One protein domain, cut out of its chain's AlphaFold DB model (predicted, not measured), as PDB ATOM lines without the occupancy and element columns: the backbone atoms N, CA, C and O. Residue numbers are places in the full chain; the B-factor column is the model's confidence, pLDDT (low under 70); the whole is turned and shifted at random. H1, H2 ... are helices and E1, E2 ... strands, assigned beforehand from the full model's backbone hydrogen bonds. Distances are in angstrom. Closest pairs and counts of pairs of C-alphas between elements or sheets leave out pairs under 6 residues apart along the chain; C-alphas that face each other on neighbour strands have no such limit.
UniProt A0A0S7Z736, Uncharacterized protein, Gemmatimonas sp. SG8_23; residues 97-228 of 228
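What this domain is: This is residues 97 to 228 of the 228 residues of an uncharacterized protein of Gemmatimonas sp. SG8_23 (UniProt A0A0S7Z736). One helix, H4, runs through the middle of this domain, between a sheet of three strands, E1 E3 E2, and a small strand hairpin, E4 and E5. H3 packs side by side with H4, the helical hairpin H1 and H2 makes one end, short H5 sits at the other, and the loop between E2 and E3, with Glu 175 near its tip, reaches out from the body. You have 132 residues printed, with five named helices and five named strands in the order H1 H2 E1 H3 E2 E3 H4 H5 E4 E5, of the mixed class. Both sheets are antiparallel. The whole is compact, with a radius of gyration of the C-alphas of 14.5 A and spans of 46 by 35 by 25 A.

How they stand to each other: Start with H1, residues 99 to 111, and H2, residues 116 to 129: they form a helical hairpin and touch at a shallow tilt of 16 degrees, opposite ways, with the C-alphas of Leu 102 and Trp 126 closest at 5.3 A. Next comes the sheet of E1, residues 137 to 142, E3, residues 179 to 185, and E2, residues 164 to 170, in that order; it is only just strongly twisted, with C-alphas up to 4.1 A off its best plane. H1 only grazes this sheet, with residues 103 to 111. Between E1 and E3, look for N 139 and O 181 at 2.9 A and N 141 and O 179 at 2.8 A. E2 and E3 are a hairpin, where N 168 and O 182 are 2.9 A apart. H3, residues 148 to 159, is on the sheet at a height over the sheet of 10.6 A and runs along the strands, at 15 degrees to E2 on the local plane. E1, H3 and E2 make a split strand-helix-strand unit, two strands running the same way with E3 between them in the sheet, and its crossover is right-handed. H4, residues 193 to 204, stands at the sheet's level, with a height over the sheet of 1.8 A. H3 and H4 touch at a shallow tilt of 15 degrees, opposite ways, with the C-alphas of Glu 157 and Ala 199 closest at 5.0 A. H2 touches H4 with residues 116 to 120 alone, at a steep tilt of 61 degrees, the C-alphas of Asn 120 and Val 193 being closest at 6.2 A. H5, residues 207 to 212, is close to H4 but not clearly touching, with the C-alphas of Val 202 and Arg 210 closest at 6.9 A. E4, residues 213 to 217, and E5, residues 223 to 227, are a hairpin with N 216 and O 224 at 2.9 A; the closest C-alphas of H4 and E4 are those of Ala 198 and Val 215, 5.1 A apart. In H1, H2 and H3 every O i to N i+4 pair is within hydrogen-bond range; H4 has 6 of 8, and H5 has 0 of 2, but 2 of 3 O i to N i+3 pairs.

Where its parts are: Find C-alpha 99 at (161.312, 102.720, 123.196); from there H1 runs 18.2 A to C-alpha 111, and H2 then covers 19.7 A from C-alpha 116 to C-alpha 129. E1 is 15.9 A long from residue 137 to 142, H3 16.2 A from 148 to 159, E2 16.5 A from 164 to 170 and E3 19.9 A from 179 to 185. Look for C-alpha 193 at (171.447, 117.923, 122.040), where H4 begins its 17.9 A to residue 204. H5, residues 207 to 212, is followed directly by E4, residues 213 to 217, and E5, from residue 223, ends at C-alpha 227, (178.488, 137.463, 125.142).

The domain as a whole: The two C-alphas farthest apart are those of His 97 and Glu 208, 46.4 A. The printed part has no cut, and Arg 228 is the chain's last residue. No link is long; those from H2 to E1, E2 to E3 and E3 to H4 are short, and the others are tight. The mean pLDDT of the printed part is 92.0, and no printed residue is under 70.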
ATOM      1  N   HIS A  97     158.175 101.648 117.516       73.62
ATOM      2  CA  HIS A  97     157.460 101.356 118.760       73.62
ATOM      3  C   HIS A  97     158.348 100.794 119.875       73.62
ATOM      4  O   HIS A  97     157.852 100.605 120.984       73.62
ATOM      5  N   ASN A  98     159.623 100.503 119.598       82.00
ATOM      6  CA  ASN A  98     160.527  99.996 120.621       82.00
ATOM      7  C   ASN A  98     161.285 101.168 121.264       82.00
ATOM      8  O   ASN A  98     162.270 101.680 120.728       82.00
ATOM      9  N   GLU A  99     160.781 101.597 122.422       85.25
ATOM     10  CA  GLU A  99     161.312 102.720 123.196       85.25
ATOM     11  C   GLU A  99     162.766 102.500 123.607       85.25
ATOM     12  O   GLU A  99     163.616 103.356 123.367       85.25
ATOM     13  N   MET A 100     163.044 101.324 124.177       84.38
ATOM     14  CA  MET A 100     164.361 100.972 124.702       84.38
ATOM     15  C   MET A 100     165.410 100.945 123.591       84.38
ATOM     16  O   MET A 100     166.549 101.354 123.798       84.38
ATOM     17  N   LEU A 101     165.020 100.502 122.396       86.75
ATOM     18  CA  LEU A 101     165.887 100.466 121.227       86.75
ATOM     19  C   LEU A 101     166.250 101.886 120.770       86.75
ATOM     20  O   LEU A 101     167.429 102.203 120.600       86.75
ATOM     21  N   LEU A 102     165.254 102.767 120.631       89.38
ATOM     22  CA  LEU A 102     165.469 104.166 120.247       89.38
ATOM     23  C   LEU A 102     166.331 104.917 121.276       89.38
ATOM     24  O   LEU A 102     167.265 105.626 120.890       89.38
ATOM     25  N   GLN A 103     166.057 104.723 122.569       90.75
ATOM     26  CA  GLN A 103     166.841 105.290 123.666       90.75
ATOM     27  C   GLN A 103     168.288 104.786 123.641       90.75
ATOM     28  O   GLN A 103     169.219 105.594 123.625       90.75
ATOM     29  N   ALA A 104     168.499 103.465 123.607       89.19
ATOM     30  CA  ALA A 104     169.830 102.865 123.662       89.19
ATOM     31  C   ALA A 104     170.694 103.277 122.465       89.19
ATOM     32  O   ALA A 104     171.877 103.577 122.629       89.19
ATOM     33  N   TYR A 105     170.109 103.348 121.266       91.50
ATOM     34  CA  TYR A 105     170.843 103.785 120.082       91.50
ATOM     35  C   TYR A 105     171.209 105.270 120.144       91.50
ATOM     36  O   TYR A 105     172.354 105.629 119.872       91.50
ATOM     37  N   ALA A 106     170.281 106.138 120.562       93.75
ATOM     38  CA  ALA A 106     170.573 107.559 120.736       93.75
ATOM     39  C   ALA A 106     171.664 107.795 121.797       93.75
ATOM     40  O   ALA A 106     172.587 108.580 121.569       93.75
ATOM     41  N   GLN A 107     171.600 107.070 122.920       93.94
ATOM     42  CA  GLN A 107     172.623 107.101 123.965       93.94
ATOM     43  C   GLN A 107     173.979 106.626 123.434       93.94
ATOM     44  O   GLN A 107     174.989 107.286 123.668       93.94
ATOM     45  N   HIS A 108     174.009 105.526 122.677       91.81
ATOM     46  CA  HIS A 108     175.233 105.022 122.063       91.81
ATOM     47  C   HIS A 108     175.866 106.046 121.118       91.81
ATOM     48  O   HIS A 108     177.048 106.349 121.270       91.81
ATOM     49  N   LEU A 109     175.086 106.598 120.179       94.12
ATOM     50  CA  LEU A 109     175.561 107.602 119.220       94.12
ATOM     51  C   LEU A 109     176.169 108.811 119.931       94.12
ATOM     52  O   LEU A 109     177.204 109.322 119.509       94.12
ATOM     53  N   PHE A 110     175.554 109.243 121.030       95.69
ATOM     54  CA  PHE A 110     176.099 110.311 121.852       95.69
ATOM     55  C   PHE A 110     177.409 109.901 122.543       95.69
ATOM     56  O   PHE A 110     178.395 110.629 122.471       95.69
ATOM     57  N   THR A 111     177.463 108.714 123.154       91.31
ATOM     58  CA  THR A 111     178.658 108.204 123.846       91.31
ATOM     59  C   THR A 111     179.861 108.017 122.919       91.31
ATOM     60  O   THR A 111     180.991 108.262 123.339       91.31
ATOM     61  N   VAL A 112     179.651 107.603 121.667       90.62
ATOM     62  CA  VAL A 112     180.729 107.492 120.664       90.62
ATOM     63  C   VAL A 112     181.020 108.809 119.945       90.62
ATOM     64  O   VAL A 112     181.819 108.828 119.012       90.62
ATOM     65  N   ASN A 113     180.387 109.901 120.382       93.12
ATOM     66  CA  ASN A 113     180.548 111.238 119.831       93.12
ATOM     67  C   ASN A 113     180.269 111.309 118.314       93.12
ATOM     68  O   ASN A 113     181.031 111.876 117.530       93.12
ATOM     69  N   ALA A 114     179.167 110.690 117.884       94.44
ATOM     70  CA  ALA A 114     178.703 110.760 116.503       94.44
ATOM     71  C   ALA A 114     178.283 112.191 116.103       94.44
ATOM     72  O   ALA A 114     178.140 113.086 116.936       94.44
ATOM     73  N   ASP A 115     178.027 112.415 114.806       96.06
ATOM     74  CA  ASP A 115     177.473 113.692 114.328       96.06
ATOM     75  C   ASP A 115     176.174 114.022 115.093       96.06
ATOM     76  O   ASP A 115     175.242 113.210 115.144       96.06
ATOM     77  N   TYR A 116     176.102 115.231 115.664       96.44
ATOM     78  CA  TYR A 116     174.959 115.701 116.455       96.44
ATOM     79  C   TYR A 116     173.626 115.576 115.709       96.44
ATOM     80  O   TYR A 116     172.591 115.365 116.331       96.44
ATOM     81  N   ARG A 117     173.625 115.666 114.373       97.12
ATOM     82  CA  ARG A 117     172.423 115.492 113.551       97.12
ATOM     83  C   ARG A 117     171.875 114.076 113.655       97.12
ATOM     84  O   ARG A 117     170.661 113.900 113.639       97.12
ATOM     85  N   GLN A 118     172.747 113.073 113.767       94.94
ATOM     86  CA  GLN A 118     172.322 111.690 113.973       94.94
ATOM     87  C   GLN A 118     171.761 111.501 115.380       94.94
ATOM     88  O   GLN A 118     170.678 110.939 115.522       94.94
ATOM     89  N   VAL A 119     172.434 112.041 116.400       96.44
ATOM     90  CA  VAL A 119     171.936 112.010 117.784       96.44
ATOM     91  C   VAL A 119     170.557 112.675 117.872       96.44
ATOM     92  O   VAL A 119     169.598 112.045 118.312       96.44
ATOM     93  N   ASN A 120     170.416 113.899 117.352       96.56
ATOM     94  CA  ASN A 120     169.150 114.635 117.327       96.56
ATOM     95  C   ASN A 120     168.064 113.874 116.567       96.56
ATOM     96  O   ASN A 120     166.926 113.828 117.029       96.56
ATOM     97  N   ARG A 121     168.384 113.248 115.426       94.00
ATOM     98  CA  ARG A 121     167.418 112.443 114.665       94.00
ATOM     99  C   ARG A 121     166.805 111.347 115.535       94.00
ATOM    100  O   ARG A 121     165.586 111.188 115.532       94.00
ATOM    101  N   TRP A 122     167.630 110.605 116.270       93.00
ATOM    102  CA  TRP A 122     167.162 109.469 117.064       93.00
ATOM    103  C   TRP A 122     166.530 109.881 118.391       93.00
ATOM    104  O   TRP A 122     165.501 109.314 118.752       93.00
ATOM    105  N   LEU A 123     167.032 110.932 119.046       94.31
ATOM    106  CA  LEU A 123     166.367 111.536 120.207       94.31
ATOM    107  C   LEU A 123     164.973 112.060 119.851       94.31
ATOM    108  O   LEU A 123     164.001 111.783 120.552       94.31
ATOM    109  N   ASN A 124     164.835 112.762 118.723       93.75
ATOM    110  CA  ASN A 124     163.534 113.252 118.277       93.75
ATOM    111  C   ASN A 124     162.606 112.122 117.816       93.75
ATOM    112  O   ASN A 124     161.396 112.218 118.033       93.75
ATOM    113  N   ALA A 125     163.134 111.045 117.222       91.31
ATOM    114  CA  ALA A 125     162.347 109.856 116.894       91.31
ATOM    115  C   ALA A 125     161.818 109.169 118.161       91.31
ATOM    116  O   ALA A 125     160.615 108.925 118.258       91.31
ATOM    117  N   TRP A 126     162.687 108.941 119.150       91.19
ATOM    118  CA  TRP A 126     162.316 108.426 120.468       91.19
ATOM    119  C   TRP A 126     161.213 109.278 121.099       91.19
ATOM    120  O   TRP A 126     160.114 108.782 121.350       91.19
ATOM    121  N   ARG A 127     161.453 110.583 121.248       89.62
ATOM    122  CA  ARG A 127     160.506 111.532 121.845       89.62
ATOM    123  C   ARG A 127     159.170 111.579 121.104       89.62
ATOM    124  O   ARG A 127     158.118 111.734 121.723       89.62
ATOM    125  N   THR A 128     159.191 111.496 119.775       89.31
ATOM    126  CA  THR A 128     157.977 111.564 118.949       89.31
ATOM    127  C   THR A 128     157.131 110.311 119.067       89.31
ATOM    128  O   THR A 128     155.910 110.424 119.162       89.31
ATOM    129  N   ASN A 129     157.762 109.144 119.117       88.19
ATOM    130  CA  ASN A 129     157.045 107.881 119.222       88.19
ATOM    131  C   ASN A 129     156.616 107.572 120.668       88.19
ATOM    132  O   ASN A 129     155.582 106.939 120.868       88.19
ATOM    133  N   HIS A 130     157.362 108.069 121.662       88.00
ATOM    134  CA  HIS A 130     157.158 107.806 123.091       88.00
ATOM    135  C   HIS A 130     157.060 109.110 123.909       88.00
ATOM    136  O   HIS A 130     157.901 109.385 124.763       88.00
ATOM    137  N   PRO A 131     156.020 109.942 123.700       85.19
ATOM    138  CA  PRO A 131     155.901 111.249 124.359       85.19
ATOM    139  C   PRO A 131     155.673 111.175 125.878       85.19
ATOM    140  O   PRO A 131     155.813 112.187 126.554       85.19
ATOM    141  N   ALA A 132     155.294 110.006 126.402       83.75
ATOM    142  CA  ALA A 132     155.100 109.746 127.829       83.75
ATOM    143  C   ALA A 132     156.225 108.880 128.431       83.75
ATOM    144  O   ALA A 132     156.038 108.303 129.502       83.75
ATOM    145  N   SER A 133     157.359 108.774 127.731       83.94
ATOM    146  CA  SER A 133     158.542 108.063 128.208       83.94
ATOM    147  C   SER A 133     158.957 108.559 129.596       83.94
ATOM    148  O   SER A 133     159.055 109.765 129.836       83.94
ATOM    149  N   ALA A 134     159.183 107.621 130.517       84.81
ATOM    150  CA  ALA A 134     159.750 107.908 131.837       84.81
ATOM    151  C   ALA A 134     161.285 107.825 131.841       84.81
ATOM    152  O   ALA A 134     161.924 108.132 132.850       84.81
ATOM    153  N   GLU A 135     161.857 107.403 130.718       87.81
ATOM    154  CA  GLU A 135     163.275 107.164 130.541       87.81
ATOM    155  C   GLU A 135     164.034 108.482 130.358       87.81
ATOM    156  O   GLU A 135     163.531 109.449 129.777       87.81
ATOM    157  N   ALA A 136     165.252 108.526 130.894       92.38
ATOM    158  CA  ALA A 136     166.105 109.704 130.834       92.38
ATOM    159  C   ALA A 136     167.232 109.515 129.818       92.38
ATOM    160  O   ALA A 136     167.750 108.412 129.633       92.38
ATOM    161  N   PHE A 137     167.648 110.617 129.204       95.19
ATOM    162  CA  PHE A 137     168.894 110.686 128.453       95.19
ATOM    163  C   PHE A 137     170.039 111.123 129.361       95.19
ATOM    164  O   PHE A 137     169.886 112.060 130.149       95.19
ATOM    165  N   GLU A 138     171.174 110.439 129.259       95.00
ATOM    166  CA  GLU A 138     172.316 110.629 130.146       95.00
ATOM    167  C   GLU A 138     173.437 111.412 129.455       95.00
ATOM    168  O   GLU A 138     173.934 111.022 128.396       95.00
ATOM    169  N   ILE A 139     173.885 112.489 130.104       95.19
ATOM    170  CA  ILE A 139     175.054 113.272 129.696       95.19
ATOM    171  C   ILE A 139     176.136 113.165 130.780       95.19
ATOM    172  O   ILE A 139     175.878 113.544 131.928       95.19
ATOM    173  N   PRO A 140     177.354 112.692 130.454       92.31
ATOM    174  CA  PRO A 140     178.453 112.650 131.404       92.31
ATOM    175  C   PRO A 140     178.971 114.066 131.680       92.31
ATOM    176  O   PRO A 140     179.137 114.879 130.773       92.31
ATOM    177  N   LEU A 141     179.274 114.352 132.947       92.19
ATOM    178  CA  LEU A 141     179.827 115.635 133.403       92.19
ATOM    179  C   LEU A 141     181.326 115.574 133.723       92.19
ATOM    180  O   LEU A 141     181.894 116.546 134.225       92.19
ATOM    181  N   GLY A 142     181.971 114.426 133.509       84.94
ATOM    182  CA  GLY A 142     183.347 114.202 133.945       84.94
ATOM    183  C   GLY A 142     183.491 114.416 135.455       84.94
ATOM    184  O   GLY A 142     182.971 113.633 136.249       84.94
ATOM    185  N   ALA A 143     184.186 115.490 135.848       86.38
ATOM    186  CA  ALA A 143     184.438 115.833 137.249       86.38
ATOM    187  C   ALA A 143     183.212 116.385 138.005       86.38
ATOM    188  O   ALA A 143     183.223 116.375 139.234       86.38
ATOM    189  N   GLY A 144     182.168 116.840 137.299       92.12
ATOM    190  CA  GLY A 144     180.963 117.400 137.919       92.12
ATOM    191  C   GLY A 144     181.154 118.776 138.578       92.12
ATOM    192  O   GLY A 144     182.203 119.409 138.423       92.12
ATOM    193  N   PRO A 145     180.123 119.285 139.278       94.50
ATOM    194  CA  PRO A 145     180.195 120.557 139.993       94.50
ATOM    195  C   PRO A 145     181.123 120.460 141.212       94.50
ATOM    196  O   PRO A 145     181.012 119.530 142.010       94.50
ATOM    197  N   ARG A 146     182.022 121.439 141.389       91.75
ATOM    198  CA  ARG A 146     182.983 121.455 142.512       91.75
ATOM    199  C   ARG A 146     182.385 122.016 143.799       91.75
ATOM    200  O   ARG A 146     182.852 121.690 144.887       91.75
ATOM    201  N   ASP A 147     181.382 122.879 143.673       92.56
ATOM    202  CA  ASP A 147     180.718 123.553 144.783       92.56
ATOM    203  C   ASP A 147     179.244 123.876 144.462       92.56
ATOM    204  O   ASP A 147     178.712 123.552 143.394       92.56
ATOM    205  N   ALA A 148     178.560 124.520 145.411       92.88
ATOM    206  CA  ALA A 148     177.161 124.910 145.259       92.88
ATOM    207  C   ALA A 148     176.932 125.972 144.163       92.88
ATOM    208  O   ALA A 148     175.836 126.039 143.600       92.88
ATOM    209  N   ASN A 149     177.942 126.785 143.837       91.81
ATOM    210  CA  ASN A 149     177.841 127.789 142.779       91.81
ATOM    211  C   ASN A 149     177.922 127.127 141.400       91.81
ATOM    212  O   ASN A 149     177.123 127.457 140.528       91.81
ATOM    213  N   ASP A 150     178.825 126.159 141.217       94.00
ATOM    214  CA  ASP A 150     178.888 125.301 140.029       94.00
ATOM    215  C   ASP A 150     177.554 124.562 139.820       94.00
ATOM    216  O   ASP A 150     176.993 124.593 138.723       94.00
ATOM    217  N   ALA A 151     177.001 123.963 140.881       94.06
ATOM    218  CA  ALA A 151     175.714 123.268 140.818       94.06
ATOM    219  C   ALA A 151     174.551 124.214 140.462       94.06
ATOM    220  O   ALA A 151     173.681 123.863 139.665       94.06
ATOM    221  N   THR A 152     174.545 125.430 141.020       94.12
ATOM    222  CA  THR A 152     173.529 126.449 140.717       94.12
ATOM    223  C   THR A 152     173.643 126.945 139.279       94.12
ATOM    224  O   THR A 152     172.620 127.075 138.613       94.12
ATOM    225  N   ALA A 153     174.860 127.191 138.788       92.88
ATOM    226  CA  ALA A 153     175.092 127.618 137.413       92.88
ATOM    227  C   ALA A 153     174.620 126.552 136.417       92.88
ATOM    228  O   ALA A 153     173.840 126.865 135.524       92.88
ATOM    229  N   LEU A 154     175.008 125.289 136.625       95.62
ATOM    230  CA  LEU A 154     174.546 124.175 135.796       95.62
ATOM    231  C   LEU A 154     173.016 124.074 135.785       95.62
ATOM    232  O   LEU A 154     172.420 123.948 134.721       95.62
ATOM    233  N   ARG A 155     172.377 124.148 136.961       95.88
ATOM    234  CA  ARG A 155     170.914 124.101 137.072       95.88
ATOM    235  C   ARG A 155     170.254 125.207 136.246       95.88
ATOM    236  O   ARG A 155     169.324 124.915 135.509       95.88
ATOM    237  N   LEU A 156     170.734 126.446 136.355       94.25
ATOM    238  CA  LEU A 156     170.164 127.577 135.614       94.25
ATOM    239  C   LEU A 156     170.291 127.405 134.096       94.25
ATOM    240  O   LEU A 156     169.342 127.706 133.378       94.25
ATOM    241  N   GLU A 157     171.426 126.901 133.607       95.25
ATOM    242  CA  GLU A 157     171.600 126.630 132.174       95.25
ATOM    243  C   GLU A 157     170.675 125.498 131.707       95.25
ATOM    244  O   GLU A 157     170.006 125.638 130.687       95.25
ATOM    245  N   LEU A 158     170.552 124.409 132.476       96.31
ATOM    246  CA  LEU A 158     169.650 123.298 132.145       96.31
ATOM    247  C   LEU A 158     168.168 123.705 132.164       96.31
ATOM    248  O   LEU A 158     167.404 123.264 131.310       96.31
ATOM    249  N   GLU A 159     167.761 124.554 133.111       95.56
ATOM    250  CA  GLU A 159     166.398 125.103 133.204       95.56
ATOM    251  C   GLU A 159     166.056 126.056 132.050       95.56
ATOM    252  O   GLU A 159     164.877 126.265 131.768       95.56
ATOM    253  N   SER A 160     167.064 126.624 131.380       94.62
ATOM    254  CA  SER A 160     166.866 127.510 130.228       94.62
ATOM    255  C   SER A 160     166.585 126.769 128.915       94.62
ATOM    256  O   SER A 160     166.193 127.398 127.935       94.62
ATOM    257  N   ILE A 161     166.761 125.443 128.885       96.56
ATOM    258  CA  ILE A 161     166.549 124.622 127.691       96.56
ATOM    259  C   ILE A 161     165.063 124.274 127.539       96.56
ATOM    260  O   ILE A 161     164.481 123.548 128.349       96.56
ATOM    261  N   ASP A 162     164.448 124.724 126.447       95.38
ATOM    262  CA  ASP A 162     163.001 124.603 126.217       95.38
ATOM    263  C   ASP A 162     162.490 123.162 126.093       95.38
ATOM    264  O   ASP A 162     161.343 122.869 126.448       95.38
ATOM    265  N   TRP A 163     163.301 122.240 125.578       94.75
ATOM    266  CA  TRP A 163     162.904 120.837 125.444       94.75
ATOM    267  C   TRP A 163     163.169 120.012 126.707       94.75
ATOM    268  O   TRP A 163     162.721 118.867 126.778       94.75
ATOM    269  N   VAL A 164     163.827 120.565 127.731       95.31
ATOM    270  CA  VAL A 164     164.024 119.883 129.016       95.31
ATOM    271  C   VAL A 164     162.774 120.070 129.885       95.31
ATOM    272  O   VAL A 164     162.309 121.178 130.162       95.31
ATOM    273  N   LEU A 165     162.176 118.953 130.303       93.69
ATOM    274  CA  LEU A 165     161.049 118.929 131.239       93.69
ATOM    275  C   LEU A 165     161.531 118.872 132.687       93.69
ATOM    276  O   LEU A 165     161.006 119.561 133.558       93.69
ATOM    277  N   ARG A 166     162.504 118.002 132.938       95.19
ATOM    278  CA  ARG A 166     163.110 117.763 134.244       95.19
ATOM    279  C   ARG A 166     164.565 117.384 134.018       95.19
ATOM    280  O   ARG A 166     164.888 116.749 133.016       95.19
ATOM    281  N   HIS A 167     165.412 117.722 134.981       96.25
ATOM    282  CA  HIS A 167     166.778 117.232 135.037       96.25
ATOM    283  C   HIS A 167     167.128 116.738 136.446       96.25
ATOM    284  O   HIS A 167     166.514 117.139 137.437       96.25
ATOM    285  N   GLU A 168     168.125 115.865 136.539       96.19
ATOM    286  CA  GLU A 168     168.667 115.365 137.802       96.19
ATOM    287  C   GLU A 168     170.179 115.202 137.664       96.19
ATOM    288  O   GLU A 168     170.654 114.591 136.712       96.19
ATOM    289  N   VAL A 169     170.939 115.762 138.604       95.50
ATOM    290  CA  VAL A 169     172.397 115.610 138.642       95.50
ATOM    291  C   VAL A 169     172.722 114.488 139.619       95.50
ATOM    292  O   VAL A 169     172.375 114.585 140.796       95.50
ATOM    293  N   ARG A 170     173.385 113.431 139.144       95.06
ATOM    294  CA  ARG A 170     173.809 112.298 139.972       95.06
ATOM    295  C   ARG A 170     175.317 112.292 140.155       95.06
ATOM    296  O   ARG A 170     176.074 112.433 139.190       95.06
ATOM    297  N   ALA A 171     175.720 112.121 141.408       93.44
ATOM    298  CA  ALA A 171     177.104 111.887 141.782       93.44
ATOM    299  C   ALA A 171     177.569 110.494 141.311       93.44
ATOM    300  O   ALA A 171     176.724 109.633 141.054       93.44
ATOM    301  N   PRO A 172     178.891 110.270 141.206       93.31
ATOM    302  CA  PRO A 172     179.456 108.946 140.984       93.31
ATOM    303  C   PRO A 172     178.979 107.936 142.033       93.31
ATOM    304  O   PRO A 172     178.870 108.275 143.214       93.31
ATOM    305  N   ASP A 173     178.760 106.700 141.604       90.31
ATOM    306  CA  ASP A 173     178.410 105.552 142.445       90.31
ATOM    307  C   ASP A 173     179.192 104.298 141.998       90.31
ATOM    308  O   ASP A 173     180.002 104.367 141.066       90.31
ATOM    309  N   ASP A 174     178.984 103.171 142.686       84.06
ATOM    310  CA  ASP A 174     179.701 101.911 142.430       84.06
ATOM    311  C   ASP A 174     179.436 101.346 141.022       84.06
ATOM    312  O   ASP A 174     180.302 100.681 140.451       84.06
ATOM    313  N   GLU A 175     178.270 101.630 140.436       80.75
ATOM    314  CA  GLU A 175     177.888 101.173 139.094       80.75
ATOM    315  C   GLU A 175     178.402 102.125 138.001       80.75
ATOM    316  O   GLU A 175     178.698 101.722 136.874       80.75
ATOM    317  N   ARG A 176     178.499 103.420 138.314       82.94
ATOM    318  CA  ARG A 176     178.790 104.506 137.374       82.94
ATOM    319  C   ARG A 176     179.759 105.502 138.031       82.94
ATOM    320  O   ARG A 176     179.320 106.459 138.677       82.94
ATOM    321  N   PRO A 177     181.081 105.379 137.798       86.94
ATOM    322  CA  PRO A 177     182.111 106.147 138.508       86.94
ATOM    323  C   PRO A 177     182.284 107.594 138.000       86.94
ATOM    324  O   PRO A 177     183.348 108.192 138.160       86.94
ATOM    325  N   GLN A 178     181.269 108.173 137.357       89.81
ATOM    326  CA  GLN A 178     181.313 109.518 136.782       89.81
ATOM    327  C   GLN A 178     180.060 110.310 137.152       89.81
ATOM    328  O   GLN A 178     178.969 109.751 137.287       89.81
ATOM    329  N   TRP A 179     180.217 111.630 137.280       95.38
ATOM    330  CA  TRP A 179     179.074 112.525 137.404       95.38
ATOM    331  C   TRP A 179     178.243 112.494 136.129       95.38
ATOM    332  O   TRP A 179     178.790 112.472 135.024       95.38
ATOM    333  N   ARG A 180     176.923 112.566 136.285       95.19
ATOM    334  CA  ARG A 180     175.989 112.531 135.159       95.19
ATOM    335  C   ARG A 180     174.802 113.458 135.361       95.19
ATOM    336  O   ARG A 180     174.360 113.680 136.488       95.19
ATOM    337  N   VAL A 181     174.283 113.982 134.257       96.69
ATOM    338  CA  VAL A 181     172.972 114.631 134.195       96.69
ATOM    339  C   VAL A 181     172.012 113.687 133.504       96.69
ATOM    340  O   VAL A 181     172.300 113.185 132.422       96.69
ATOM    341  N   LEU A 182     170.863 113.485 134.130       96.38
ATOM    342  CA  LEU A 182     169.717 112.824 133.538       96.38
ATOM    343  C   LEU A 182     168.738 113.886 133.056       96.38
ATOM    344  O   LEU A 182     168.395 114.790 133.821       96.38
ATOM    345  N   LEU A 183     168.301 113.779 131.804       96.38
ATOM    346  CA  LEU A 183     167.374 114.703 131.160       96.38
ATOM    347  C   LEU A 183     166.103 113.973 130.738       96.38
ATOM    348  O   LEU A 183     166.162 112.980 130.016       96.38
ATOM    349  N   TRP A 184     164.957 114.511 131.147       94.38
ATOM    350  CA  TRP A 184     163.642 114.087 130.675       94.38
ATOM    351  C   TRP A 184     163.086 115.132 129.722       94.38
ATOM    352  O   TRP A 184     163.203 116.338 129.964       94.38
ATOM    353  N   PHE A 185     162.449 114.675 128.651       92.06
ATOM    354  CA  PHE A 185     162.035 115.544 127.558       92.06
ATOM    355  C   PHE A 185     160.629 116.100 127.741       92.06
ATOM    356  O   PHE A 185     159.706 115.417 128.189       92.06
ATOM    357  N   ARG A 186     160.448 117.349 127.319       90.38
ATOM    358  CA  ARG A 186     159.133 117.956 127.163       90.38
ATOM    359  C   ARG A 186     158.452 117.374 125.919       90.38
ATOM    360  O   ARG A 186     159.068 117.315 124.851       90.38
ATOM    361  N   PRO A 187     157.177 116.961 126.009       84.75
ATOM    362  CA  PRO A 187     156.441 116.512 124.835       84.75
ATOM    363  C   PRO A 187     156.336 117.620 123.779       84.75
ATOM    364  O   PRO A 187     156.097 118.776 124.111       84.75
ATOM    365  N   ALA A 188     156.456 117.240 122.506       82.75
ATOM    366  CA  ALA A 188     156.279 118.088 121.322       82.75
ATOM    367  C   ALA A 188     157.287 119.239 121.113       82.75
ATOM    368  O   ALA A 188     157.118 119.991 120.155       82.75
ATOM    369  N   THR A 189     158.348 119.345 121.915       90.62
ATOM    370  CA  THR A 189     159.477 120.242 121.619       90.62
ATOM    371  C   THR A 189     160.566 119.478 120.867       90.62
ATOM    372  O   THR A 189     160.866 118.332 121.212       90.62
ATOM    373  N   GLU A 190     161.136 120.084 119.826       94.31
ATOM    374  CA  GLU A 190     162.276 119.508 119.108       94.31
ATOM    375  C   GLU A 190     163.530 119.565 119.987       94.31
ATOM    376  O   GLU A 190     163.815 120.581 120.618       94.31
ATOM    377  N   ILE A 191     164.252 118.449 120.048       95.25
ATOM    378  CA  ILE A 191     165.481 118.313 120.822       95.25
ATOM    379  C   ILE A 191     166.664 118.729 119.953       95.25
ATOM    380  O   ILE A 191     166.880 118.150 118.882       95.25
ATOM    381  N   ASP A 192     167.479 119.648 120.468       97.19
ATOM    382  CA  ASP A 192     168.844 119.861 120.001       97.19
ATOM    383  C   ASP A 192     169.837 119.551 121.123       97.19
ATOM    384  O   ASP A 192     170.026 120.329 122.059       97.19
ATOM    385  N   VAL A 193     170.510 118.404 121.019       97.06
ATOM    386  CA  VAL A 193     171.447 117.923 122.040       97.06
ATOM    387  C   VAL A 193     172.602 118.901 122.280       97.06
ATOM    388  O   VAL A 193     173.181 118.916 123.364       97.06
ATOM    389  N   ARG A 194     172.927 119.756 121.301       97.50
ATOM    390  CA  ARG A 194     173.988 120.765 121.426       97.50
ATOM    391  C   ARG A 194     173.691 121.788 122.517       97.50
ATOM    392  O   ARG A 194     174.631 122.275 123.133       97.50
ATOM    393  N   GLU A 195     172.420 122.087 122.781       97.12
ATOM    394  CA  GLU A 195     172.016 122.984 123.872       97.12
ATOM    395  C   GLU A 195     172.334 122.364 125.233       97.12
ATOM    396  O   GLU A 195     172.870 123.028 126.116       97.12
ATOM    397  N   ALA A 196     172.094 121.059 125.384       96.56
ATOM    398  CA  ALA A 196     172.444 120.349 126.605       96.56
ATOM    399  C   ALA A 196     173.961 120.201 126.772       96.56
ATOM    400  O   ALA A 196     174.462 120.377 127.881       96.56
ATOM    401  N   VAL A 197     174.702 119.952 125.683       96.81
ATOM    402  CA  VAL A 197     176.175 119.989 125.703       96.81
ATOM    403  C   VAL A 197     176.664 121.372 126.145       96.81
ATOM    404  O   VAL A 197     177.463 121.467 127.071       96.81
ATOM    405  N   ALA A 198     176.128 122.447 125.564       96.00
ATOM    406  CA  ALA A 198     176.482 123.813 125.937       96.00
ATOM    407  C   ALA A 198     176.214 124.103 127.421       96.00
ATOM    408  O   ALA A 198     177.085 124.642 128.111       96.00
ATOM    409  N   ALA A 199     175.050 123.687 127.924       95.56
ATOM    410  CA  ALA A 199     174.683 123.862 129.321       95.56
ATOM    411  C   ALA A 199     175.644 123.134 130.268       95.56
ATOM    412  O   ALA A 199     176.050 123.707 131.275       95.56
ATOM    413  N   VAL A 200     176.073 121.905 129.951       95.19
ATOM    414  CA  VAL A 200     177.037 121.191 130.807       95.19
ATOM    415  C   VAL A 200     178.459 121.744 130.692       95.19
ATOM    416  O   VAL A 200     179.206 121.736 131.675       95.19
ATOM    417  N   THR A 201     178.833 122.302 129.536       94.56
ATOM    418  CA  THR A 201     180.134 122.957 129.325       94.56
ATOM    419  C   THR A 201     180.317 124.194 130.210       94.56
ATOM    420  O   THR A 201     181.457 124.576 130.480       94.56
ATOM    421  N   VAL A 202     179.245 124.777 130.767       91.94
ATOM    422  CA  VAL A 202     179.336 125.900 131.722       91.94
ATOM    423  C   VAL A 202     180.256 125.596 132.911       91.94
ATOM    424  O   VAL A 202     180.918 126.493 133.441       91.94
ATOM    425  N   LEU A 203     180.355 124.322 133.309       92.38
ATOM    426  CA  LEU A 203     181.209 123.882 134.410       92.38
ATOM    427  C   LEU A 203     182.703 124.082 134.125       92.38
ATOM    428  O   LEU A 203     183.481 124.243 135.064       92.38
ATOM    429  N   GLN A 204     183.100 124.139 132.854       90.44
ATOM    430  CA  GLN A 204     184.485 124.371 132.438       90.44
ATOM    431  C   GLN A 204     184.889 125.852 132.509       90.44
ATOM    432  O   GLN A 204     186.073 126.171 132.427       90.44
ATOM    433  N   LEU A 205     183.923 126.761 132.676       89.62
ATOM    434  CA  LEU A 205     184.155 128.205 132.714       89.62
ATOM    435  C   LEU A 205     184.504 128.709 134.117       89.62
ATOM    436  O   LEU A 205     184.042 128.158 135.122       89.62
ATOM    437  N   SER A 206     185.264 129.809 134.186       89.50
ATOM    438  CA  SER A 206     185.465 130.548 135.438       89.50
ATOM    439  C   SER A 206     184.170 131.242 135.887       89.50
ATOM    440  O   SER A 206     183.315 131.561 135.053       89.50
ATOM    441  N   PRO A 207     184.009 131.542 137.189       85.81
ATOM    442  CA  PRO A 207     182.867 132.314 137.674       85.81
ATOM    443  C   PRO A 207     182.685 133.668 136.969       85.81
ATOM    444  O   PRO A 207     181.547 134.058 136.717       85.81
ATOM    445  N   GLU A 208     183.771 134.367 136.604       85.81
ATOM    446  CA  GLU A 208     183.659 135.635 135.863       85.81
ATOM    447  C   GLU A 208     183.167 135.426 134.427       85.81
ATOM    448  O   GLU A 208     182.394 136.229 133.913       85.81
ATOM    449  N   GLN A 209     183.575 134.338 133.770       90.50
ATOM    450  CA  GLN A 209     183.110 134.029 132.418       90.50
ATOM    451  C   GLN A 209     181.614 133.696 132.400       90.50
ATOM    452  O   GLN A 209     180.901 134.116 131.493       90.50
ATOM    453  N   ARG A 210     181.109 132.994 133.418       87.81
ATOM    454  CA  ARG A 210     179.691 132.601 133.483       87.81
ATOM    455  C   ARG A 210     178.732 133.784 133.594       87.81
ATOM    456  O   ARG A 210     177.596 133.676 133.144       87.81
ATOM    457  N   SER A 211     179.163 134.899 134.186       85.12
ATOM    458  CA  SER A 211     178.311 136.085 134.334       85.12
ATOM    459  C   SER A 211     178.220 136.925 133.057       85.12
ATOM    460  O   SER A 211     177.200 137.572 132.839       85.12
ATOM    461  N   GLY A 212     179.256 136.908 132.212       86.69
ATOM    462  CA  GLY A 212     179.325 137.707 130.983       86.69
ATOM    463  C   GLY A 212     179.039 136.946 129.688       86.69
ATOM    464  O   GLY A 212     178.832 137.579 128.656       86.69
ATOM    465  N   PHE A 213     179.037 135.611 129.717       89.62
ATOM    466  CA  PHE A 213     178.952 134.782 128.514       89.62
ATOM    467  C   PHE A 213     177.963 133.619 128.674       89.62
ATOM    468  O   PHE A 213     177.717 133.123 129.778       89.62
ATOM    469  N   THR A 214     177.399 133.184 127.552       90.88
ATOM    470  CA  THR A 214     176.739 131.888 127.363       90.88
ATOM    471  C   THR A 214     177.632 130.978 126.528       90.88
ATOM    472  O   THR A 214     178.555 131.431 125.845       90.88
ATOM    473  N   VAL A 215     177.376 129.674 126.590       94.25
ATOM    474  CA  VAL A 215     178.021 128.700 125.708       94.25
ATOM    475  C   VAL A 215     177.054 128.364 124.583       94.25
ATOM    476  O   VAL A 215     175.866 128.167 124.816       94.25
ATOM    477  N   THR A 216     177.561 128.269 123.360       94.50
ATOM    478  CA  THR A 216     176.822 127.707 122.224       94.50
ATOM    479  C   THR A 216     177.694 126.674 121.535       94.50
ATOM    480  O   THR A 216     178.896 126.883 121.389       94.50
ATOM    481  N   CYS A 217     177.123 125.546 121.123       96.00
ATOM    482  CA  CYS A 217     177.889 124.479 120.489       96.00
ATOM    483  C   CYS A 217     177.500 124.327 119.016       96.00
ATOM    484  O   CYS A 217     176.327 124.202 118.667       96.00
ATOM    485  N   LEU A 218     178.501 124.339 118.133       94.62
ATOM    486  CA  LEU A 218     178.327 124.079 116.701       94.62
ATOM    487  C   LEU A 218     178.247 122.573 116.427       94.62
ATOM    488  O   LEU A 218     177.460 122.140 115.583       94.62
ATOM    489  N   THR A 219     179.038 121.794 117.167       94.62
ATOM    490  CA  THR A 219     179.067 120.323 117.191       94.62
ATOM    491  C   THR A 219     179.130 119.849 118.646       94.62
ATOM    492  O   THR A 219     179.171 120.678 119.548       94.62
ATOM    493  N   LEU A 220     179.162 118.536 118.896       93.75
ATOM    494  CA  LEU A 220     179.277 117.997 120.261       93.75
ATOM    495  C   LEU A 220     180.620 118.321 120.948       93.75
ATOM    496  O   LEU A 220     180.696 118.296 122.170       93.75
ATOM    497  N   GLU A 221     181.663 118.657 120.183       92.75
ATOM    498  CA  GLU A 221     182.999 118.979 120.716       92.75
ATOM    499  C   GLU A 221     183.378 120.455 120.560       92.75
ATOM    500  O   GLU A 221     184.282 120.945 121.237       92.75
ATOM    501  N   ASN A 222     182.727 121.178 119.645       93.25
ATOM    502  CA  ASN A 222     183.070 122.561 119.334       93.25
ATOM    503  C   ASN A 222     182.047 123.511 119.948       93.25
ATOM    504  O   ASN A 222     181.011 123.804 119.340       93.25
ATOM    505  N   CYS A 223     182.381 123.999 121.138       94.94
ATOM    506  CA  CYS A 223     181.604 124.982 121.872       94.94
ATOM    507  C   CYS A 223     182.335 126.325 121.945       94.94
ATOM    508  O   CYS A 223     183.554 126.393 122.103       94.94
ATOM    509  N   GLN A 224     181.572 127.404 121.817       94.31
ATOM    510  CA  GLN A 224     182.044 128.778 121.755       94.31
ATOM    511  C   GLN A 224     181.373 129.617 122.837       94.31
ATOM    512  O   GLN A 224     180.198 129.429 123.151       94.31
ATOM    513  N   LEU A 225     182.132 130.569 123.376       93.56
ATOM    514  CA  LEU A 225     181.623 131.585 124.287       93.56
ATOM    515  C   LEU A 225     180.986 132.722 123.495       93.56
ATOM    516  O   LEU A 225     181.628 133.309 122.623       93.56
ATOM    517  N   VAL A 226     179.749 133.056 123.836       91.12
ATOM    518  CA  VAL A 226     178.985 134.148 123.233       91.12
ATOM    519  C   VAL A 226     178.644 135.153 124.332       91.12
ATOM    520  O   VAL A 226     178.200 134.733 125.397       91.12
ATOM    521  N   PRO A 227     178.882 136.463 124.149       89.69
ATOM    522  CA  PRO A 227     178.488 137.463 125.142       89.69
ATOM    523  C   PRO A 227     176.980 137.413 125.435       89.69
ATOM    524  O   PRO A 227     176.191 137.249 124.503       89.69
ATOM    525  N   ARG A 228     176.608 137.545 126.714       81.88
ATOM    526  CA  ARG A 228     175.210 137.675 127.164       81.88
ATOM    527  C   ARG A 228     174.604 139.026 126.795       81.88
ATOM    528  O   ARG A 228     175.343 140.036 126.832       81.88
TER     529      ARG A 228